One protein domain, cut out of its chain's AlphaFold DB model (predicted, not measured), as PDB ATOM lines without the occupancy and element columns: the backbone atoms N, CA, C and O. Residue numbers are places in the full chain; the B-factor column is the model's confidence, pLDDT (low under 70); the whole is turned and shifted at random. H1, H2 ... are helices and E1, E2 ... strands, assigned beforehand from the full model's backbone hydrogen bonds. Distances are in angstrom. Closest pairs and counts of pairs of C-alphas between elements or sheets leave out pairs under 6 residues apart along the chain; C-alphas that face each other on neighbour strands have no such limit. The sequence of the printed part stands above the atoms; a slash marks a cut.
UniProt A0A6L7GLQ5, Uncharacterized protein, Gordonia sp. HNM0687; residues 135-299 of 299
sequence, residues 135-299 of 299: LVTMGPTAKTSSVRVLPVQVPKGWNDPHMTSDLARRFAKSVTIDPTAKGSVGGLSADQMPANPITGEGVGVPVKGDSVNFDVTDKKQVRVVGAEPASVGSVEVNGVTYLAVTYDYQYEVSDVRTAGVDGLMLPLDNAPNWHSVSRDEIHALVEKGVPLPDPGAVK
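Overview. This is residues 135 to 299 of the 299 residues of an uncharacterized protein of Gordonia sp. HNM0687 (UniProt A0A6L7GLQ5). A long, twisted hairpin of two strands, E2 and E3, runs through most of a rod-shaped domain, and three shorter strands, E1, E5 and E4, line one side of E3 one after another. The small helix H1 grazes this sheet near one end, H2 packs over E3 about midway, and the long link of residues 172 to 213 runs from H1 to the far end, where its residues 205 to 212 make a small loop. The printed part has 165 residues, with the elements E1, H1, E2, E3, E4, E5 and H2 in that order; the sheet is branched and antiparallel. The class is mostly strand, though under half of the residues are in named elements. The whole is loose, with a radius of gyration of the C-alphas of 22.1 A and spans of 79 by 30 by 27 A.

Arrangement. E1, residues 145 to 153, is the antiparallel neighbour of E3, residues 240 to 261, with N 148 and O 245 2.8 A apart, within hydrogen-bond range. H1, residues 166 to 171, only grazes the sheet; its closest C-alphas to E2, residues 214 to 237, are those of Ala 168 and Val 232, 6.3 A apart. E2 and E3 form a hairpin, antiparallel at 176 degrees, with N 221 and O 254 at 2.9 A. E2 lies on the other side of E3 from E1, E4 and E5. E4, residues 264 to 267, forms a hairpin with E3, N 266 and O 259 being 2.8 A apart; E2, E3 and E4 make a meander, each strand the antiparallel neighbour of the one before. E5, residues 273 to 277, is antiparallel to E3, with N 253 and O 275 at 2.9 A. H2, residues 279 to 287, is on the sheet at a height of 8.4 A, only just over E3 with 3 C-alphas. In H1 and H2 every O i to N i+4 pair is within hydrogen-bond range.

Along the chain. E1 begins at C-alpha 145 (82.700, 108.911, 82.635) and spans 22.8 A; H1 spans 8.5 A. E2 spans 58.1 A and bends by 91 degrees at residue 234; E3 spans 62.8 A. E4 spans 10.2 A, E5 12.6 A and H2 12.5 A, ending at C-alpha 287 (92.408, 117.437, 71.988).

Size, cuts and confidence. The C-alphas of Pro 155 and Lys 208, the two farthest apart, are 79.5 A apart. The printed part has no cut. The links E1 to H1 and H1 to E2 are long. The mean pLDDT of the printed part is 78.2, with values under 70 at residues 135 to 143, 194 to 214, 263, 270 and 295 to 299.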
ATOM      1  N   LEU A 135      78.423 115.816  97.247       32.19
ATOM      2  CA  LEU A 135      78.832 115.217  95.978       32.19
ATOM      3  C   LEU A 135      80.346 114.995  96.055       32.19
ATOM      4  O   LEU A 135      81.136 115.917  95.844       32.19
ATOM      5  N   VAL A 136      80.776 113.771  96.345       31.86
ATOM      6  CA  VAL A 136      82.085 113.341  95.870       31.86
ATOM      7  C   VAL A 136      81.901 113.003  94.393       31.86
ATOM      8  O   VAL A 136      81.998 111.855  93.968       31.86
ATOM      9  N   THR A 137      81.653 114.035  93.585       37.22
ATOM     10  CA  THR A 137      82.184 114.050  92.229       37.22
ATOM     11  C   THR A 137      83.690 113.996  92.444       37.22
ATOM     12  O   THR A 137      84.309 115.007  92.781       37.22
ATOM     13  N   MET A 138      84.285 112.799  92.409       29.95
ATOM     14  CA  MET A 138      85.737 112.660  92.486       29.95
ATOM     15  C   MET A 138      86.344 113.301  91.238       29.95
ATOM     16  O   MET A 138      86.631 112.620  90.263       29.95
ATOM     17  N   GLY A 139      86.553 114.613  91.301       27.52
ATOM     18  CA  GLY A 139      87.434 115.381  90.439       27.52
ATOM     19  C   GLY A 139      87.076 115.467  88.942       27.52
ATOM     20  O   GLY A 139      86.280 114.704  88.404       27.52
ATOM     21  N   PRO A 140      87.699 116.424  88.237       32.00
ATOM     22  CA  PRO A 140      87.394 116.802  86.859       32.00
ATOM     23  C   PRO A 140      88.135 115.928  85.837       32.00
ATOM     24  O   PRO A 140      88.774 116.443  84.920       32.00
ATOM     25  N   THR A 141      88.107 114.605  85.977       36.72
ATOM     26  CA  THR A 141      88.871 113.715  85.084       36.72
ATOM     27  C   THR A 141      87.966 112.855  84.233       36.72
ATOM     28  O   THR A 141      87.953 111.635  84.313       36.72
ATOM     29  N   ALA A 142      87.274 113.592  83.370       51.28
ATOM     30  CA  ALA A 142      86.896 113.279  82.004       51.28
ATOM     31  C   ALA A 142      85.387 113.336  81.855       51.28
ATOM     32  O   ALA A 142      84.657 112.521  82.409       51.28
ATOM     33  N   LYS A 143      84.932 114.240  80.983       66.19
ATOM     34  CA  LYS A 143      83.566 114.246  80.456       66.19
ATOM     35  C   LYS A 143      83.153 112.884  79.868       66.19
ATOM     36  O   LYS A 143      82.030 112.734  79.444       66.19
ATOM     37  N   THR A 144      84.033 111.882  79.820       75.25
ATOM     38  CA  THR A 144      83.806 110.535  79.299       75.25
ATOM     39  C   THR A 144      83.282 109.526  80.324       75.25
ATOM     40  O   THR A 144      82.956 108.419  79.911       75.25
ATOM     41  N   SER A 145      83.201 109.852  81.619       79.44
ATOM     42  CA  SER A 145      82.700 108.911  82.635       79.44
ATOM     43  C   SER A 145      81.974 109.590  83.795       79.44
ATOM     44  O   SER A 145      82.248 110.748  84.102       79.44
ATOM     45  N   SER A 146      81.111 108.847  84.489       81.00
ATOM     46  CA  SER A 146      80.423 109.285  85.711       81.00
ATOM     47  C   SER A 146      80.411 108.196  86.783       81.00
ATOM     48  O   SER A 146      80.688 107.029  86.508       81.00
ATOM     49  N   VAL A 147      80.111 108.573  88.028       80.00
ATOM     50  CA  VAL A 147      79.986 107.634  89.150       80.00
ATOM     51  C   VAL A 147      78.611 107.791  89.781       80.00
ATOM     52  O   VAL A 147      78.232 108.884  90.189       80.00
ATOM     53  N   ARG A 148      77.878 106.682  89.897       79.75
ATOM     54  CA  ARG A 148      76.585 106.604  90.578       79.75
ATOM     55  C   ARG A 148      76.747 105.926  91.929       79.75
ATOM     56  O   ARG A 148      77.167 104.773  91.990       79.75
ATOM     57  N   VAL A 149      76.360 106.611  92.997       78.56
ATOM     58  CA  VAL A 149      76.315 106.034  94.347       78.56
ATOM     59  C   VAL A 149      74.927 105.451  94.599       78.56
ATOM     60  O   VAL A 149      73.915 106.065  94.271       78.56
ATOM     61  N   LEU A 150      74.877 104.241  95.149       76.62
ATOM     62  CA  LEU A 150      73.647 103.518  95.457       76.62
ATOM     63  C   LEU A 150      73.540 103.296  96.968       76.62
ATOM     64  O   LEU A 150      74.560 103.026  97.606       76.62
ATOM     65  N   PRO A 151      72.325 103.305  97.548       78.50
ATOM     66  CA  PRO A 151      72.098 103.099  98.980       78.50
ATOM     67  C   PRO A 151      72.253 101.619  99.395       78.50
ATOM     68  O   PRO A 151      71.468 101.074 100.164       78.50
ATOM     69  N   VAL A 152      73.271 100.938  98.868       77.38
ATOM     70  CA  VAL A 152      73.602  99.541  99.148       77.38
ATOM     71  C   VAL A 152      74.896  99.524  99.943       77.38
ATOM     72  O   VAL A 152      75.935  99.941  99.432       77.38
ATOM     73  N   GLN A 153      74.846  99.044 101.185       82.88
ATOM     74  CA  GLN A 153      76.044  98.953 102.015       82.88
ATOM     75  C   GLN A 153      76.963  97.832 101.531       82.88
ATOM     76  O   GLN A 153      76.522  96.705 101.290       82.88
ATOM     77  N   VAL A 154      78.254  98.136 101.422       87.12
ATOM     78  CA  VAL A 154      79.298  97.179 101.032       87.12
ATOM     79  C   VAL A 154      80.493  97.276 101.984       87.12
ATOM     80  O   VAL A 154      80.685  98.315 102.615       87.12
ATOM     81  N   PRO A 155      81.320  96.221 102.118       92.56
ATOM     82  CA  PRO A 155      82.527  96.295 102.933       92.56
ATOM     83  C   PRO A 155      83.466  97.412 102.465       92.56
ATOM     84  O   PRO A 155      83.637  97.639 101.265       92.56
ATOM     85  N   LYS A 156      84.130  98.079 103.412       91.12
ATOM     86  CA  LYS A 156      85.149  99.089 103.105       91.12
ATOM     87  C   LYS A 156      86.248  98.497 102.219       91.12
ATOM     88  O   LYS A 156      86.829  97.467 102.553       91.12
ATOM     89  N   GLY A 157      86.541  99.171 101.108       86.12
ATOM     90  CA  GLY A 157      87.551  98.740 100.139       86.12
ATOM     91  C   GLY A 157      87.079  97.653  99.170       86.12
ATOM     92  O   GLY A 157      87.884  97.167  98.379       86.12
ATOM     93  N   TRP A 158      85.798  97.275  99.201       93.50
ATOM     94  CA  TRP A 158      85.224  96.373  98.209       93.50
ATOM     95  C   TRP A 158      85.319  96.972  96.799       93.50
ATOM     96  O   TRP A 158      85.070  98.166  96.609       93.50
ATOM     97  N   ASN A 159      85.685  96.140  95.822       92.50
ATOM     98  CA  ASN A 159      85.716  96.481  94.405       92.50
ATOM     99  C   ASN A 159      85.463  95.246  93.528       92.50
ATOM    100  O   ASN A 159      85.706  94.111  93.932       92.50
ATOM    101  N   ASP A 160      84.961  95.487  92.322       93.94
ATOM    102  CA  ASP A 160      84.831  94.495  91.261       93.94
ATOM    103  C   ASP A 160      85.050  95.197  89.909       93.94
ATOM    104  O   ASP A 160      84.108  95.696  89.287       93.94
ATOM    105  N   PRO A 161      86.317  95.282  89.456       92.44
ATOM    106  CA  PRO A 161      86.674  95.946  88.204       92.44
ATOM    107  C   PRO A 161      86.295  95.129  86.961       92.44
ATOM    108  O   PRO A 161      86.428  95.622  85.848       92.44
ATOM    109  N   HIS A 162      85.868  93.873  87.130       93.94
ATOM    110  CA  HIS A 162      85.528  92.969  86.031       93.94
ATOM    111  C   HIS A 162      84.022  92.707  85.914       93.94
ATOM    112  O   HIS A 162      83.616  91.917  85.065       93.94
ATOM    113  N   MET A 163      83.198  93.360  86.741       93.50
ATOM    114  CA  MET A 163      81.735  93.287  86.682       93.50
ATOM    115  C   MET A 163      81.180  91.860  86.834       93.50
ATOM    116  O   MET A 163      80.157  91.503  86.247       93.50
ATOM    117  N   THR A 164      81.859  91.022  87.620       95.94
ATOM    118  CA  THR A 164      81.521  89.594  87.783       95.94
ATOM    119  C   THR A 164      80.619  89.302  88.987       95.94
ATOM    120  O   THR A 164      79.956  88.260  89.047       95.94
ATOM    121  N   SER A 165      80.563  90.219  89.950       93.94
ATOM    122  CA  SER A 165      79.803  90.079  91.190       93.94
ATOM    123  C   SER A 165      78.286  90.094  90.967       93.94
ATOM    124  O   SER A 165      77.763  90.610  89.975       93.94
ATOM    125  N   ASP A 166      77.537  89.535  91.921       93.31
ATOM    126  CA  ASP A 166      76.070  89.633  91.925       93.31
ATOM    127  C   ASP A 166      75.599  91.084  92.078       93.31
ATOM    128  O   ASP A 166      74.591  91.474  91.487       93.31
ATOM    129  N   LEU A 167      76.356  91.905  92.816       86.62
ATOM    130  CA  LEU A 167      76.093  93.335  92.958       86.62
ATOM    131  C   LEU A 167      76.226  94.056  91.614       86.62
ATOM    132  O   LEU A 167      75.308  94.781  91.236       86.62
ATOM    133  N   ALA A 168      77.300  93.800  90.858       88.75
ATOM    134  CA  ALA A 168      77.453  94.320  89.501       88.75
ATOM    135  C   ALA A 168      76.269  93.907  88.614       88.75
ATOM    136  O   ALA A 168      75.594  94.755  88.037       88.75
ATOM    137  N   ARG A 169      75.930  92.612  88.583       89.50
ATOM    138  CA  ARG A 169      74.811  92.100  87.770       89.50
ATOM    139  C   ARG A 169      73.462  92.707  88.142       89.50
ATOM    140  O   ARG A 169      72.622  92.902  87.258       89.50
ATOM    141  N   ARG A 170      73.227  92.986  89.424       85.25
ATOM    142  CA  ARG A 170      71.964  93.545  89.916       85.25
ATOM    143  C   ARG A 170      71.859  95.043  89.656       85.25
ATOM    144  O   ARG A 170      70.815  95.486  89.185       85.25
ATOM    145  N   PHE A 171      72.913  95.797  89.946       84.56
ATOM    146  CA  PHE A 171      72.838  97.252  90.062       84.56
ATOM    147  C   PHE A 171      73.489  98.020  88.914       84.56
ATOM    148  O   PHE A 171      73.080  99.140  88.621       84.56
ATOM    149  N   ALA A 172      74.468  97.430  88.240       88.44
ATOM    150  CA  ALA A 172      75.177  98.093  87.165       88.44
ATOM    151  C   ALA A 172      74.504  97.787  85.823       88.44
ATOM    152  O   ALA A 172      74.876  96.868  85.094       88.44
ATOM    153  N   LYS A 173      73.436  98.530  85.539       87.00
ATOM    154  CA  LYS A 173      72.698  98.457  84.274       87.00
ATOM    155  C   LYS A 173      73.141  99.580  83.355       87.00
ATOM    156  O   LYS A 173      73.302 100.699  83.838       87.00
ATOM    157  N   SER A 174      73.294  99.282  82.066       85.00
ATOM    158  CA  SER A 174      73.491 100.304  81.039       85.00
ATOM    159  C   SER A 174      72.318 101.277  81.023       85.00
ATOM    160  O   SER A 174      71.176 100.899  81.301       85.00
ATOM    161  N   VAL A 175      72.616 102.526  80.698       84.31
ATOM    162  CA  VAL A 175      71.648 103.618  80.642       84.31
ATOM    163  C   VAL A 175      71.587 104.117  79.211       84.31
ATOM    164  O   VAL A 175      72.622 104.425  78.627       84.31
ATOM    165  N   THR A 176      70.384 104.216  78.655       85.94
ATOM    166  CA  THR A 176      70.153 104.927  77.394       85.94
ATOM    167  C   THR A 176      69.896 106.392  77.710       85.94
ATOM    168  O   THR A 176      69.112 106.695  78.607       85.94
ATOM    169  N   ILE A 177      70.556 107.293  76.988       82.19
ATOM    170  CA  ILE A 177      70.365 108.737  77.127       82.19
ATOM    171  C   ILE A 177      69.620 109.226  75.891       82.19
ATOM    172  O   ILE A 177      70.023 108.938  74.765       82.19
ATOM    173  N   ASP A 178      68.521 109.944  76.111       80.44
ATOM    174  CA  ASP A 178      67.777 110.573  75.026       80.44
ATOM    175  C   ASP A 178      68.670 111.636  74.356       80.44
ATOM    176  O   ASP A 178      69.086 112.587  75.026       80.44
ATOM    177  N   PRO A 179      68.975 111.508  73.052       79.69
ATOM    178  CA  PRO A 179      69.826 112.457  72.335       79.69
ATOM    179  C   PRO A 179      69.179 113.837  72.142       79.69
ATOM    180  O   PRO A 179      69.809 114.723  71.565       79.69
ATOM    181  N   THR A 180      67.922 114.012  72.551       80.38
ATOM    182  CA  THR A 180      67.220 115.299  72.575       80.38
ATOM    183  C   THR A 180      67.213 115.941  73.963       80.38
ATOM    184  O   THR A 180      66.927 117.131  74.078       80.38
ATOM    185  N   ALA A 181      67.602 115.205  75.014       76.19
ATOM    186  CA  ALA A 181      67.635 115.733  76.372       76.19
ATOM    187  C   ALA A 181      68.623 116.901  76.495       76.19
ATOM    188  O   ALA A 181      69.689 116.919  75.867       76.19
ATOM    189  N   LYS A 182      68.306 117.873  77.355       74.25
ATOM    190  CA  LYS A 182      69.196 119.008  77.635       74.25
ATOM    191  C   LYS A 182      70.579 118.504  78.068       74.25
ATOM    192  O   LYS A 182      70.699 117.632  78.922       74.25
ATOM    193  N   GLY A 183      71.629 119.051  77.457       78.50
ATOM    194  CA  GLY A 183      73.015 118.679  77.756       78.50
ATOM    195  C   GLY A 183      73.502 117.391  77.083       78.50
ATOM    196  O   GLY A 183      74.700 117.128  77.142       78.50
ATOM    197  N   SER A 184      72.636 116.636  76.392       83.00
ATOM    198  CA  SER A 184      73.023 115.418  75.659       83.00
ATOM    199  C   SER A 184      73.840 115.706  74.394       83.00
ATOM    200  O   SER A 184      74.641 114.873  73.975       83.00
ATOM    201  N   VAL A 185      73.698 116.902  73.813       86.81
ATOM    202  CA  VAL A 185      74.437 117.350  72.626       86.81
ATOM    203  C   VAL A 185      75.384 118.494  72.993       86.81
ATOM    204  O   VAL A 185      74.986 119.498  73.583       86.81
ATOM    205  N   GLY A 186      76.656 118.336  72.641       87.00
ATOM    206  CA  GLY A 186      77.691 119.347  72.796       87.00
ATOM    207  C   GLY A 186      77.562 120.484  71.780       87.00
ATOM    208  O   GLY A 186      76.807 120.423  70.804       87.00
ATOM    209  N   GLY A 187      78.337 121.545  72.004       87.44
ATOM    210  CA  GLY A 187      78.459 122.633  71.034       87.44
ATOM    211  C   GLY A 187      79.100 122.175  69.718       87.44
ATOM    212  O   GLY A 187      79.707 121.109  69.629       87.44
ATOM    213  N   LEU A 188      79.002 123.013  68.689       87.06
ATOM    214  CA  LEU A 188      79.795 122.832  67.474       87.06
ATOM    215  C   LEU A 188      81.264 123.157  67.760       87.06
ATOM    216  O   LEU A 188      81.566 124.125  68.464       87.06
ATOM    217  N   SER A 189      82.178 122.377  67.189       89.31
ATOM    218  CA  SER A 189      83.603 122.697  67.206       89.31
ATOM    219  C   SER A 189      83.907 123.982  66.429       89.31
ATOM    220  O   SER A 189      83.112 124.456  65.610       89.31
ATOM    221  N   ALA A 190      85.118 124.507  66.625       86.88
ATOM    222  CA  ALA A 190      85.719 125.404  65.642       86.88
ATOM    223  C   ALA A 190      85.831 124.699  64.278       86.88
ATOM    224  O   ALA A 190      85.831 123.462  64.218       86.88
ATOM    225  N   ASP A 191      85.930 125.488  63.207       84.38
ATOM    226  CA  ASP A 191      86.142 124.964  61.858       84.38
ATOM    227  C   ASP A 191      87.409 124.097  61.817       84.38
ATOM    228  O   ASP A 191      88.469 124.496  62.303       84.38
ATOM    229  N   GLN A 192      87.259 122.878  61.310       78.88
ATOM    230  CA  GLN A 192      88.310 121.872  61.211       78.88
ATOM    231  C   GLN A 192      88.933 121.843  59.812       78.88
ATOM    232  O   GLN A 192      89.887 121.087  59.595       78.88
ATOM    233  N   MET A 193      88.425 122.636  58.859       75.12
ATOM    234  CA  MET A 193      89.054 122.722  57.547       75.12
ATOM    235  C   MET A 193      90.461 123.322  57.674       75.12
ATOM    236  O   MET A 193      90.655 124.340  58.343       75.12
ATOM    237  N   PRO A 194      91.476 122.716  57.031       66.56
ATOM    238  CA  PRO A 194      92.784 123.339  56.955       66.56
ATOM    239  C   PRO A 194      92.661 124.661  56.195       66.56
ATOM    240  O   PRO A 194      92.022 124.717  55.142       66.56
ATOM    241  N   ALA A 195      93.298 125.714  56.713       62.22
ATOM    242  CA  ALA A 195      93.368 126.995  56.023       62.22
ATOM    243  C   ALA A 195      93.878 126.783  54.590       62.22
ATOM    244  O   ALA A 195      94.832 126.029  54.364       62.22
ATOM    245  N   ASN A 196      93.239 127.439  53.620       58.62
ATOM    246  CA  ASN A 196      93.671 127.352  52.233       58.62
ATOM    247  C   ASN A 196      95.139 127.811  52.143       58.62
ATOM    248  O   ASN A 196      95.440 128.950  52.509       58.62
ATOM    249  N   PRO A 197      96.064 126.973  51.641       53.19
ATOM    250  CA  PRO A 197      97.486 127.303  51.624       53.19
ATOM    251  C   PRO A 197      97.831 128.486  50.704       53.19
ATOM    252  O   PRO A 197      98.942 129.005  50.784       53.19
ATOM    253  N   ILE A 198      96.913 128.900  49.821       53.72
ATOM    254  CA  ILE A 198      97.109 130.000  48.867       53.72
ATOM    255  C   ILE A 198      96.555 131.320  49.412       53.72
ATOM    256  O   ILE A 198      97.200 132.356  49.271       53.72
ATOM    257  N   THR A 199      95.364 131.298  50.010       61.25
ATOM    258  CA  THR A 199      94.625 132.512  50.405       61.25
ATOM    259  C   THR A 199      94.595 132.754  51.910       61.25
ATOM    260  O   THR A 199      94.264 133.858  52.324       61.25
ATOM    261  N   GLY A 200      94.928 131.764  52.742       56.97
ATOM    262  CA  GLY A 200      94.821 131.850  54.205       56.97
ATOM    263  C   GLY A 200      93.386 131.775  54.749       56.97
ATOM    264  O   GLY A 200      93.212 131.428  55.910       56.97
ATOM    265  N   GLU A 201      92.377 132.014  53.908       57.97
ATOM    266  CA  GLU A 201      90.928 131.906  54.170       57.97
ATOM    267  C   GLU A 201      90.214 131.279  52.946       57.97
ATOM    268  O   GLU A 201      90.896 130.888  51.999       57.97
ATOM    269  N   GLY A 202      88.880 131.120  52.968       55.16
ATOM    270  CA  GLY A 202      88.038 130.342  52.030       55.16
ATOM    271  C   GLY A 202      88.325 130.429  50.512       55.16
ATOM    272  O   GLY A 202      89.106 131.239  50.010       55.16
ATOM    273  N   VAL A 203      87.711 129.534  49.730       54.56
ATOM    274  CA  VAL A 203      87.939 129.426  48.273       54.56
ATOM    275  C   VAL A 203      87.120 130.490  47.524       54.56
ATOM    276  O   VAL A 203      85.995 130.241  47.119       54.56
ATOM    277  N   GLY A 204      87.676 131.680  47.285       50.75
ATOM    278  CA  GLY A 204      87.022 132.712  46.462       50.75
ATOM    279  C   GLY A 204      87.169 132.473  44.950       50.75
ATOM    280  O   GLY A 204      88.266 132.180  44.469       50.75
ATOM    281  N   VAL A 205      86.091 132.653  44.172       53.03
ATOM    282  CA  VAL A 205      86.153 132.676  42.696       53.03
ATOM    283  C   VAL A 205      86.038 134.131  42.232       53.03
ATOM    284  O   VAL A 205      84.972 134.732  42.379       53.03
ATOM    285  N   PRO A 206      87.096 134.733  41.658       46.91
ATOM    286  CA  PRO A 206      87.016 136.109  41.186       46.91
ATOM    287  C   PRO A 206      86.099 136.190  39.960       46.91
ATOM    288  O   PRO A 206      86.407 135.641  38.899       46.91
ATOM    289  N   VAL A 207      84.987 136.916  40.089       52.12
ATOM    290  CA  VAL A 207      84.125 137.300  38.967       52.12
ATOM    291  C   VAL A 207      84.417 138.763  38.629       52.12
ATOM    292  O   VAL A 207      84.792 139.565  39.479       52.12
ATOM    293  N   LYS A 208      84.373 139.114  37.344       46.59
ATOM    294  CA  LYS A 208      84.864 140.397  36.821       46.59
ATOM    295  C   LYS A 208      84.027 141.578  37.358       46.59
ATOM    296  O   LYS A 208      83.030 141.938  36.743       46.59
ATOM    297  N   GLY A 209      84.456 142.189  38.462       55.00
ATOM    298  CA  GLY A 209      83.884 143.421  39.025       55.00
ATOM    299  C   GLY A 209      83.474 143.310  40.494       55.00
ATOM    300  O   GLY A 209      83.727 144.254  41.231       55.00
ATOM    301  N   ASP A 210      82.974 142.145  40.910       62.44
ATOM    302  CA  ASP A 210      82.579 141.819  42.284       62.44
ATOM    303  C   ASP A 210      83.105 140.410  42.619       62.44
ATOM    304  O   ASP A 210      82.912 139.462  41.850       62.44
ATOM    305  N   SER A 211      83.831 140.263  43.728       61.12
ATOM    306  CA  SER A 211      84.274 138.950  44.208       61.12
ATOM    307  C   SER A 211      83.107 138.242  44.882       61.12
ATOM    308  O   SER A 211      82.567 138.776  45.847       61.12
ATOM    309  N   VAL A 212      82.763 137.045  44.408       64.25
ATOM    310  CA  VAL A 212      81.851 136.150  45.125       64.25
ATOM    311  C   VAL A 212      82.695 135.310  46.076       64.25
ATOM    312  O   VAL A 212      83.584 134.567  45.635       64.25
ATOM    313  N   ASN A 213      82.444 135.453  47.373       66.81
ATOM    314  CA  ASN A 213      83.146 134.694  48.398       66.81
ATOM    315  C   ASN A 213      82.400 133.389  48.649       66.81
ATOM    316  O   ASN A 213      81.217 133.412  48.990       66.81
ATOM    317  N   PHE A 214      83.094 132.262  48.469       69.00
ATOM    318  CA  PHE A 214      82.585 130.954  48.856       69.00
ATOM    319  C   PHE A 214      83.328 130.484  50.098       69.00
ATOM    320  O   PHE A 214      84.545 130.276  50.076       69.00
ATOM    321  N   ASP A 215      82.569 130.273  51.159       72.94
ATOM    322  CA  ASP A 215      83.072 129.726  52.405       72.94
ATOM    323  C   ASP A 215      82.559 128.302  52.547       72.94
ATOM    324  O   ASP A 215      81.387 128.030  52.309       72.94
ATOM    325  N   VAL A 216      83.427 127.377  52.928       78.44
ATOM    326  CA  VAL A 216      83.018 126.036  53.344       78.44
ATOM    327  C   VAL A 216      83.584 125.853  54.734       78.44
ATOM    328  O   VAL A 216      84.766 126.113  54.937       78.44
ATOM    329  N   THR A 217      82.746 125.440  55.677       81.19
ATOM    330  CA  THR A 217      83.192 125.107  57.032       81.19
ATOM    331  C   THR A 217      82.861 123.659  57.332       81.19
ATOM    332  O   THR A 217      81.770 123.195  56.984       81.19
ATOM    333  N   ASP A 218      83.765 122.983  58.028       86.06
ATOM    334  CA  ASP A 218      83.607 121.610  58.490       86.06
ATOM    335  C   ASP A 218      83.709 121.591  60.014       86.06
ATOM    336  O   ASP A 218      84.780 121.776  60.593       86.06
ATOM    337  N   LYS A 219      82.569 121.444  60.686       89.00
ATOM    338  CA  LYS A 219      82.491 121.434  62.149       89.00
ATOM    339  C   LYS A 219      82.086 120.057  62.628       89.00
ATOM    340  O   LYS A 219      81.349 119.347  61.959       89.00
ATOM    341  N   LYS A 220      82.514 119.698  63.831       91.38
ATOM    342  CA  LYS A 220      82.108 118.460  64.491       91.38
ATOM    343  C   LYS A 220      81.180 118.771  65.648       91.38
ATOM    344  O   LYS A 220      81.384 119.749  66.370       91.38
ATOM    345  N   GLN A 221      80.186 117.918  65.833       93.94
ATOM    346  CA  GLN A 221      79.305 117.930  66.989       93.94
ATOM    347  C   GLN A 221      79.318 116.556  67.643       93.94
ATOM    348  O   GLN A 221      79.359 115.541  66.950       93.94
ATOM    349  N   VAL A 222      79.288 116.524  68.970       94.00
ATOM    350  CA  VAL A 222      79.295 115.284  69.749       94.00
ATOM    351  C   VAL A 222      78.010 115.203  70.549       94.00
ATOM    352  O   VAL A 222      77.596 116.203  71.133       94.00
ATOM    353  N   ARG A 223      77.408 114.020  70.626       93.50
ATOM    354  CA  ARG A 223      76.310 113.739  71.549       93.50
ATOM    355  C   ARG A 223      76.569 112.477  72.350       93.50
ATOM    356  O   ARG A 223      77.237 111.566  71.866       93.50
ATOM    357  N   VAL A 224      76.031 112.426  73.558       90.06
ATOM    358  CA  VAL A 224      75.997 111.220  74.381       90.06
ATOM    359  C   VAL A 224      74.689 110.480  74.113       90.06
ATOM    360  O   VAL A 224      73.625 111.093  74.055       90.06
ATOM    361  N   VAL A 225      74.769 109.167  73.921       92.31
ATOM    362  CA  VAL A 225      73.606 108.309  73.611       92.31
ATOM    363  C   VAL A 225      73.352 107.245  74.672       92.31
ATOM    364  O   VAL A 225      72.291 106.624  74.715       92.31
ATOM    365  N   GLY A 226      74.311 107.048  75.570       87.94
ATOM    366  CA  GLY A 226      74.179 106.097  76.654       87.94
ATOM    367  C   GLY A 226      75.387 106.084  77.570       87.94
ATOM    368  O   GLY A 226      76.336 106.851  77.402       87.94
ATOM    369  N   ALA A 227      75.334 105.203  78.555       88.94
ATOM    370  CA  ALA A 227      76.416 104.954  79.485       88.94
ATOM    371  C   ALA A 227      76.463 103.463  79.834       88.94
ATOM    372  O   ALA A 227      75.445 102.866  80.196       88.94
ATOM    373  N   GLU A 228      77.645 102.862  79.742       91.31
ATOM    374  CA  GLU A 228      77.881 101.465  80.098       91.31
ATOM    375  C   GLU A 228      78.665 101.365  81.403       91.31
ATOM    376  O   GLU A 228      79.593 102.140  81.632       91.31
ATOM    377  N   PRO A 229      78.307 100.429  82.288       92.19
ATOM    378  CA  PRO A 229      79.002 100.291  83.549       92.19
ATOM    379  C   PRO A 229      80.392  99.677  83.331       92.19
ATOM    380  O   PRO A 229      80.526  98.571  82.812       92.19
ATOM    381  N   ALA A 230      81.423 100.393  83.767       91.06
ATOM    382  CA  ALA A 230      82.823 100.015  83.611       91.06
ATOM    383  C   ALA A 230      83.376  99.285  84.842       91.06
ATOM    384  O   ALA A 230      84.214  98.395  84.725       91.06
ATOM    385  N   SER A 231      82.933  99.669  86.040       91.38
ATOM    386  CA  SER A 231      83.348  99.028  87.291       91.38
ATOM    387  C   SER A 231      82.346  99.286  88.406       91.38
ATOM    388  O   SER A 231      81.563 100.236  88.352       91.38
ATOM    389  N   VAL A 232      82.402  98.465  89.452       92.56
ATOM    390  CA  VAL A 232      81.731  98.754  90.720       92.56
ATOM    391  C   VAL A 232      82.728  98.735  91.873       92.56
ATOM    392  O   VAL A 232      83.725  98.011  91.860       92.56
ATOM    393  N   GLY A 233      82.473  99.566  92.873       91.06
ATOM    394  CA  GLY A 233      83.370  99.793  93.993       91.06
ATOM    395  C   GLY A 233      82.638 100.219  95.249       91.06
ATOM    396  O   GLY A 233      81.413 100.286  95.293       91.06
ATOM    397  N   SER A 234      83.413 100.498  96.284       89.94
ATOM    398  CA  SER A 234      82.932 101.087  97.524       89.94
ATOM    399  C   SER A 234      83.312 102.563  97.577       89.94
ATOM    400  O   SER A 234      84.419 102.938  97.192       89.94
ATOM    401  N   VAL A 235      82.403 103.396  98.074       86.12
ATOM    402  CA  VAL A 235      82.649 104.809  98.380       86.12
ATOM    403  C   VAL A 235      82.189 105.097  99.803       86.12
ATOM    404  O   VAL A 235      81.147 104.611 100.234       86.12
ATOM    405  N   GLU A 236      82.984 105.849 100.559       84.69
ATOM    406  CA  GLU A 236      82.642 106.245 101.924       84.69
ATOM    407  C   GLU A 236      81.975 107.624 101.897       84.69
ATOM    408  O   GLU A 236      82.578 108.593 101.442       84.69
ATOM    409  N   VAL A 237      80.734 107.703 102.379       78.50
ATOM    410  CA  VAL A 237      79.961 108.944 102.512       78.50
ATOM    411  C   VAL A 237      79.500 109.034 103.960       78.50
ATOM    412  O   VAL A 237      78.806 108.146 104.453       78.50
ATOM    413  N   ASN A 238      79.932 110.079 104.671       81.94
ATOM    414  CA  ASN A 238      79.595 110.306 106.083       81.94
ATOM    415  C   ASN A 238      79.877 109.097 107.002       81.94
ATOM    416  O   ASN A 238      79.111 108.792 107.913       81.94
ATOM    417  N   GLY A 239      80.986 108.388 106.755       80.56
ATOM    418  CA  GLY A 239      81.401 107.218 107.538       80.56
ATOM    419  C   GLY A 239      80.642 105.923 107.221       80.56
ATOM    420  O   GLY A 239      80.937 104.885 107.815       80.56
ATOM    421  N   VAL A 240      79.699 105.950 106.275       79.62
ATOM    422  CA  VAL A 240      78.992 104.769 105.766       79.62
ATOM    423  C   VAL A 240      79.547 104.411 104.391       79.62
ATOM    424  O   VAL A 240      79.814 105.279 103.563       79.62
ATOM    425  N   THR A 241      79.772 103.120 104.149       80.62
ATOM    426  CA  THR A 241      80.318 102.634 102.877       80.62
ATOM    427  C   THR A 241      79.192 102.167 101.960       80.62
ATOM    428  O   THR A 241      78.461 101.236 102.296       80.62
ATOM    429  N   TYR A 242      79.091 102.794 100.793       84.94
ATOM    430  CA  TYR A 242      78.068 102.567  99.779       84.94
ATOM    431  C   TYR A 242      78.654 101.955  98.510       84.94
ATOM    432  O   TYR A 242      79.845 102.092  98.223       84.94
ATOM    433  N   LEU A 243      77.802 101.292  97.735       83.00
ATOM    434  CA  LEU A 243      78.119 100.804  96.401       83.00
ATOM    435  C   LEU A 243      78.219 101.983  95.426       83.00
ATOM    436  O   LEU A 243      77.272 102.752  95.274       83.00
ATOM    437  N   ALA A 244      79.343 102.092  94.731       83.69
ATOM    438  CA  ALA A 244      79.555 103.019  93.630       83.69
ATOM    439  C   ALA A 244      79.620 102.245  92.310       83.69
ATOM    440  O   ALA A 244      80.288 101.215  92.228       83.69
ATOM    441  N   VAL A 245      78.950 102.743  91.275       82.62
ATOM    442  CA  VAL A 245      79.009 102.217  89.909       82.62
ATOM    443  C   VAL A 245      79.648 103.276  89.024       82.62
ATOM    444  O   VAL A 245      79.112 104.374  88.895       82.62
ATOM    445  N   THR A 246      80.782 102.953  88.416       87.31
ATOM    446  CA  THR A 246      81.438 103.813  87.430       87.31
ATOM    447  C   THR A 246      80.883 103.491  86.053       87.31
ATOM    448  O   THR A 246      80.832 102.323  85.668       87.31
ATOM    449  N   TYR A 247      80.516 104.520  85.306       87.06
ATOM    450  CA  TYR A 247      79.973 104.438  83.962       87.06
ATOM    451  C   TYR A 247      80.902 105.115  82.962       87.06
ATOM    452  O   TYR A 247      81.344 106.234  83.209       87.06
ATOM    453  N   ASP A 248      81.140 104.473  81.823       88.88
ATOM    454  CA  ASP A 248      81.749 105.083  80.645       88.88
ATOM    455  C   ASP A 248      80.641 105.524  79.678       88.88
ATOM    456  O   ASP A 248      79.731 104.758  79.355       88.88
ATOM    457  N   TYR A 249      80.701 106.771  79.215       90.44
ATOM    458  CA  TYR A 249      79.726 107.306  78.269       90.44
ATOM    459  C   TYR A 249      79.954 106.775  76.853       90.44
ATOM    460  O   TYR A 249      81.085 106.659  76.376       90.44
ATOM    461  N   GLN A 250      78.847 106.522  76.164       92.94
ATOM    462  CA  GLN A 250      78.803 106.185  74.750       92.94
ATOM    463  C   GLN A 250      78.475 107.428  73.935       92.94
ATOM    464  O   GLN A 250      77.512 108.143  74.226       92.94
ATOM    465  N   TYR A 251      79.270 107.657  72.896       94.69
ATOM    466  CA  TYR A 251      79.218 108.869  72.097       94.69
ATOM    467  C   TYR A 251      78.913 108.596  70.637       94.69
ATOM    468  O   TYR A 251      79.348 107.596  70.062       94.69
ATOM    469  N   GLU A 252      78.248 109.566  70.027       95.81
ATOM    470  CA  GLU A 252      78.156 109.693  68.584       95.81
ATOM    471  C   GLU A 252      78.660 111.057  68.132       95.81
ATOM    472  O   GLU A 252      78.552 112.057  68.851       95.81
ATOM    473  N   VAL A 253      79.199 111.093  66.920       96.06
ATOM    474  CA  VAL A 253      79.740 112.297  66.293       96.06
ATOM    475  C   VAL A 253      78.997 112.557  64.997       96.06
ATOM    476  O   VAL A 253      78.626 111.627  64.283       96.06
ATOM    477  N   SER A 254      78.775 113.832  64.701       94.69
ATOM    478  CA  SER A 254      78.278 114.278  63.409       94.69
ATOM    479  C   SER A 254      79.205 115.324  62.812       94.69
ATOM    480  O   SER A 254      79.679 116.226  63.512       94.69
ATOM    481  N   ASP A 255      79.447 115.188  61.513       91.12
ATOM    482  CA  ASP A 255      80.092 116.203  60.694       91.12
ATOM    483  C   ASP A 255      79.022 117.171  60.188       91.12
ATOM    484  O   ASP A 255      78.039 116.771  59.563       91.12
ATOM    485  N   VAL A 256      79.210 118.449  60.485       86.75
ATOM    486  CA  VAL A 256      78.310 119.539  60.133       86.75
ATOM    487  C   VAL A 256      79.024 120.411  59.120       86.75
ATOM    488  O   VAL A 256      79.862 121.249  59.472       86.75
ATOM    489  N   ARG A 257      78.679 120.209  57.848       84.00
ATOM    490  CA  ARG A 257      79.225 120.989  56.742       84.00
ATOM    491  C   ARG A 257      78.238 122.043  56.282       84.00
ATOM    492  O   ARG A 257      77.085 121.752  55.958       84.00
ATOM    493  N   THR A 258      78.715 123.277  56.210       81.06
ATOM    494  CA  THR A 258      77.958 124.399  55.648       81.06
ATOM    495  C   THR A 258      78.775 125.059  54.553       81.06
ATOM    496  O   THR A 258      79.986 125.217  54.703       81.06
ATOM    497  N   ALA A 259      78.113 125.445  53.467       77.81
ATOM    498  CA  ALA A 259      78.694 126.270  52.421       77.81
ATOM    499  C   ALA A 259      77.970 127.607  52.378       77.81
ATOM    500  O   ALA A 259      76.740 127.642  52.363       77.81
ATOM    501  N   GLY A 260      78.726 128.693  52.351       74.88
ATOM    502  CA  GLY A 260      78.200 130.037  52.252       74.88
ATOM    503  C   GLY A 260      78.598 130.743  50.973       74.88
ATOM    504  O   GLY A 260      79.670 130.493  50.428       74.88
ATOM    505  N   VAL A 261      77.720 131.635  50.517       76.12
ATOM    506  CA  VAL A 261      78.013 132.611  49.464       76.12
ATOM    507  C   VAL A 261      77.746 134.000  50.024       76.12
ATOM    508  O   VAL A 261      76.633 134.269  50.473       76.12
ATOM    509  N   ASP A 262      78.767 134.855  50.040       71.94
ATOM    510  CA  ASP A 262      78.681 136.241  50.524       71.94
ATOM    511  C   ASP A 262      78.022 136.365  51.918       71.94
ATOM    512  O   ASP A 262      77.194 137.241  52.179       71.94
ATOM    513  N   GLY A 263      78.379 135.452  52.831       69.50
ATOM    514  CA  GLY A 263      77.890 135.413  54.215       69.50
ATOM    515  C   GLY A 263      76.572 134.658  54.436       69.50
ATOM    516  O   GLY A 263      76.214 134.396  55.585       69.50
ATOM    517  N   LEU A 264      75.860 134.248  53.379       71.31
ATOM    518  CA  LEU A 264      74.694 133.370  53.499       71.31
ATOM    519  C   LEU A 264      75.144 131.911  53.591       71.31
ATOM    520  O   LEU A 264      75.454 131.322  52.563       71.31
ATOM    521  N   MET A 265      75.142 131.326  54.789       71.06
ATOM    522  CA  MET A 265      75.512 129.922  55.022       71.06
ATOM    523  C   MET A 265      74.323 128.979  54.819       71.06
ATOM    524  O   MET A 265      73.269 129.155  55.431       71.06
ATOM    525  N   LEU A 266      74.511 127.943  54.006       74.62
ATOM    526  CA  LEU A 266      73.553 126.871  53.767       74.62
ATOM    527  C   LEU A 266      74.137 125.533  54.246       74.62
ATOM    528  O   LEU A 266      75.311 125.251  53.982       74.62
ATOM    529  N   PRO A 267      73.353 124.686  54.933       74.12
ATOM    530  CA  PRO A 267      73.784 123.330  55.245       74.12
ATOM    531  C   PRO A 267      73.973 122.535  53.948       74.12
ATOM    532  O   PRO A 267      73.125 122.576  53.057       74.12
ATOM    533  N   LEU A 268      75.097 121.826  53.838       76.38
ATOM    534  CA  LEU A 268      75.350 120.906  52.726       76.38
ATOM    535  C   LEU A 268      74.696 119.542  52.956       76.38
ATOM    536  O   LEU A 268      74.373 118.839  52.000       76.38
ATOM    537  N   ASP A 269      74.493 119.187  54.221       76.44
ATOM    538  CA  ASP A 269      73.888 117.934  54.638       76.44
ATOM    539  C   ASP A 269      72.428 118.186  55.065       76.44
ATOM    540  O   ASP A 269      72.134 119.090  55.847       76.44
ATOM    541  N   ASN A 270      71.492 117.381  54.547       68.31
ATOM    542  CA  ASN A 270      70.054 117.539  54.822       68.31
ATOM    543  C   ASN A 270      69.677 117.213  56.281       68.31
ATOM    544  O   ASN A 270      68.601 117.593  56.737       68.31
ATOM    545  N   ALA A 271      70.532 116.472  56.991       73.69
ATOM    546  CA  ALA A 271      70.389 116.128  58.400       73.69
ATOM    547  C   ALA A 271      71.762 115.757  58.992       73.69
ATOM    548  O   ALA A 271      72.635 115.308  58.242       73.69
ATOM    549  N   PRO A 272      71.955 115.881  60.319       80.88
ATOM    550  CA  PRO A 272      73.176 115.422  60.966       80.88
ATOM    551  C   PRO A 272      73.332 113.906  60.788       80.88
ATOM    552  O   PRO A 272      72.467 113.125  61.196       80.88
ATOM    553  N   ASN A 273      74.435 113.482  60.174       90.06
ATOM    554  CA  ASN A 273      74.782 112.071  60.054       90.06
ATOM    555  C   ASN A 273      75.571 111.642  61.296       90.06
ATOM    556  O   ASN A 273      76.775 111.892  61.382       90.06
ATOM    557  N   TRP A 274      74.876 111.076  62.280       94.25
ATOM    558  CA  TRP A 274      75.477 110.604  63.525       94.25
ATOM    559  C   TRP A 274      76.065 109.205  63.354       94.25
ATOM    560  O   TRP A 274      75.425 108.324  62.782       94.25
ATOM    561  N   HIS A 275      77.265 108.989  63.880       95.62
ATOM    562  CA  HIS A 275      77.889 107.671  63.945       95.62
ATOM    563  C   HIS A 275      78.579 107.465  65.290       95.62
ATOM    564  O   HIS A 275      79.125 108.405  65.867       95.62
ATOM    565  N   SER A 276      78.548 106.231  65.790       95.31
ATOM    566  CA  SER A 276      79.205 105.862  67.044       95.31
ATOM    567  C   SER A 276      80.721 105.962  66.922       95.31
ATOM    568  O   SER A 276      81.292 105.589  65.898       95.31
ATOM    569  N   VAL A 277      81.365 106.428  67.988       93.88
ATOM    570  CA  VAL A 277      82.819 106.616  68.044       93.88
ATOM    571  C   VAL A 277      83.429 105.930  69.258       93.88
ATOM    572  O   VAL A 277      82.776 105.708  70.279       93.88
ATOM    573  N   SER A 278      84.708 105.581  69.139       92.50
ATOM    574  CA  SER A 278      85.458 104.969  70.239       92.50
ATOM    575  C   SER A 278      85.887 105.998  71.293       92.50
ATOM    576  O   SER A 278      85.920 107.205  71.045       92.50
ATOM    577  N   ARG A 279      86.288 105.516  72.475       86.69
ATOM    578  CA  ARG A 279      86.843 106.363  73.542       86.69
ATOM    579  C   ARG A 279      88.104 107.106  73.093       86.69
ATOM    580  O   ARG A 279      88.228 108.301  73.352       86.69
ATOM    581  N   ASP A 280      89.007 106.421  72.396       87.06
ATOM    582  CA  ASP A 280      90.251 107.013  71.888       87.06
ATOM    583  C   ASP A 280      89.966 108.119  70.865       87.06
ATOM    584  O   ASP A 280      90.603 109.172  70.872       87.06
ATOM    585  N   GLU A 281      88.954 107.916  70.023       90.88
ATOM    586  CA  GLU A 281      88.502 108.919  69.064       90.88
ATOM    587  C   GLU A 281      87.893 110.144  69.755       90.88
ATOM    588  O   GLU A 281      88.218 111.275  69.396       90.88
ATOM    589  N   ILE A 282      87.084 109.946  70.798       91.19
ATOM    590  CA  ILE A 282      86.558 111.045  71.616       91.19
ATOM    591  C   ILE A 282      87.679 111.839  72.284       91.19
ATOM    592  O   ILE A 282      87.643 113.071  72.261       91.19
ATOM    593  N   HIS A 283      88.702 111.171  72.821       87.38
ATOM    594  CA  HIS A 283      89.876 111.858  73.358       87.38
ATOM    595  C   HIS A 283      90.583 112.694  72.284       87.38
ATOM    596  O   HIS A 283      90.850 113.875  72.516       87.38
ATOM    597  N   ALA A 284      90.791 112.141  71.086       86.38
ATOM    598  CA  ALA A 284      91.389 112.876  69.971       86.38
ATOM    599  C   ALA A 284      90.541 114.085  69.527       86.38
ATOM    600  O   ALA A 284      91.084 115.110  69.112       86.38
ATOM    601  N   LEU A 285      89.210 114.001  69.609       87.88
ATOM    602  CA  LEU A 285      88.311 115.122  69.318       87.88
ATOM    603  C   LEU A 285      88.399 116.218  70.387       87.88
ATOM    604  O   LEU A 285      88.457 117.399  70.048       87.88
ATOM    605  N   VAL A 286      88.483 115.849  71.666       87.31
ATOM    606  CA  VAL A 286      88.690 116.807  72.763       87.31
ATOM    607  C   VAL A 286      90.020 117.540  72.615       87.31
ATOM    608  O   VAL A 286      90.060 118.759  72.770       87.31
ATOM    609  N   GLU A 287      91.095 116.831  72.261       86.94
ATOM    610  CA  GLU A 287      92.408 117.437  71.988       86.94
ATOM    611  C   GLU A 287      92.360 118.441  70.826       86.94
ATOM    612  O   GLU A 287      93.085 119.435  70.829       86.94
ATOM    613  N   LYS A 288      91.456 118.225  69.862       85.75
ATOM    614  CA  LYS A 288      91.165 119.154  68.757       85.75
ATOM    615  C   LYS A 288      90.195 120.283  69.132       85.75
ATOM    616  O   LYS A 288      89.803 121.066  68.268       85.75
ATOM    617  N   GLY A 289      89.800 120.385  70.400       87.88
ATOM    618  CA  GLY A 289      88.910 121.434  70.897       87.88
ATOM    619  C   GLY A 289      87.430 121.205  70.590       87.88
ATOM    620  O   GLY A 289      86.650 122.155  70.632       87.88
ATOM    621  N   VAL A 290      87.019 119.972  70.279       88.56
ATOM    622  CA  VAL A 290      85.599 119.642  70.115       88.56
ATOM    623  C   VAL A 290      84.940 119.578  71.500       88.56
ATOM    624  O   VAL A 290      85.372 118.796  72.353       88.56
ATOM    625  N   PRO A 291      83.907 120.394  71.772       88.88
ATOM    626  CA  PRO A 291      83.286 120.427  73.086       88.88
ATOM    627  C   PRO A 291      82.405 119.191  73.293       88.88
ATOM    628  O   PRO A 291      81.454 118.953  72.552       88.88
ATOM    629  N   LEU A 292      82.693 118.421  74.343       87.50
ATOM    630  CA  LEU A 292      81.830 117.308  74.739       87.50
ATOM    631  C   LEU A 292      80.561 117.798  75.447       87.50
ATOM    632  O   LEU A 292      80.635 118.809  76.169       87.50
ATOM    633  N   PRO A 293      79.440 117.068  75.269       87.00
ATOM    634  CA  PRO A 293      78.213 117.280  76.027       87.00
ATOM    635  C   PRO A 293      78.466 117.148  77.531       87.00
ATOM    636  O   PRO A 293      79.489 116.617  77.970       87.00
ATOM    637  N   ASP A 294      77.526 117.673  78.305       80.94
ATOM    638  CA  ASP A 294      77.564 117.646  79.762       80.94
ATOM    639  C   ASP A 294      76.207 117.140  80.264       80.94
ATOM    640  O   ASP A 294      75.328 117.938  80.614       80.94
ATOM    641  N   PRO A 295      75.968 115.817  80.157       64.75
ATOM    642  CA  PRO A 295      74.733 115.221  80.635       64.75
ATOM    643  C   PRO A 295      74.675 115.404  82.157       64.75
ATOM    644  O   PRO A 295      75.449 114.778  82.877       64.75
ATOM    645  N   GLY A 296      73.783 116.283  82.626       55.09
ATOM    646  CA  GLY A 296      73.644 116.670  84.039       55.09
ATOM    647  C   GLY A 296      74.092 118.090  84.393       55.09
ATOM    648  O   GLY A 296      74.054 118.463  85.558       55.09
ATOM    649  N   ALA A 297      74.515 118.916  83.431       50.47
ATOM    650  CA  ALA A 297      74.770 120.326  83.720       50.47
ATOM    651  C   ALA A 297      73.461 121.132  83.807       50.47
ATOM    652  O   ALA A 297      72.915 121.572  82.786       50.47
ATOM    653  N   VAL A 298      73.005 121.413  85.029       39.06
ATOM    654  CA  VAL A 298      72.087 122.532  85.290       39.06
ATOM    655  C   VAL A 298      72.878 123.828  85.119       39.06
ATOM    656  O   VAL A 298      73.776 124.139  85.899       39.06
ATOM    657  N   LYS A 299      72.589 124.574  84.053       35.28
ATOM    658  CA  LYS A 299      72.957 125.991  83.947       35.28
ATOM    659  C   LYS A 299      71.771 126.851  84.320       35.28
ATOM    660  O   LYS A 299      70.670 126.510  83.821       35.28
TER     661      LYS A 299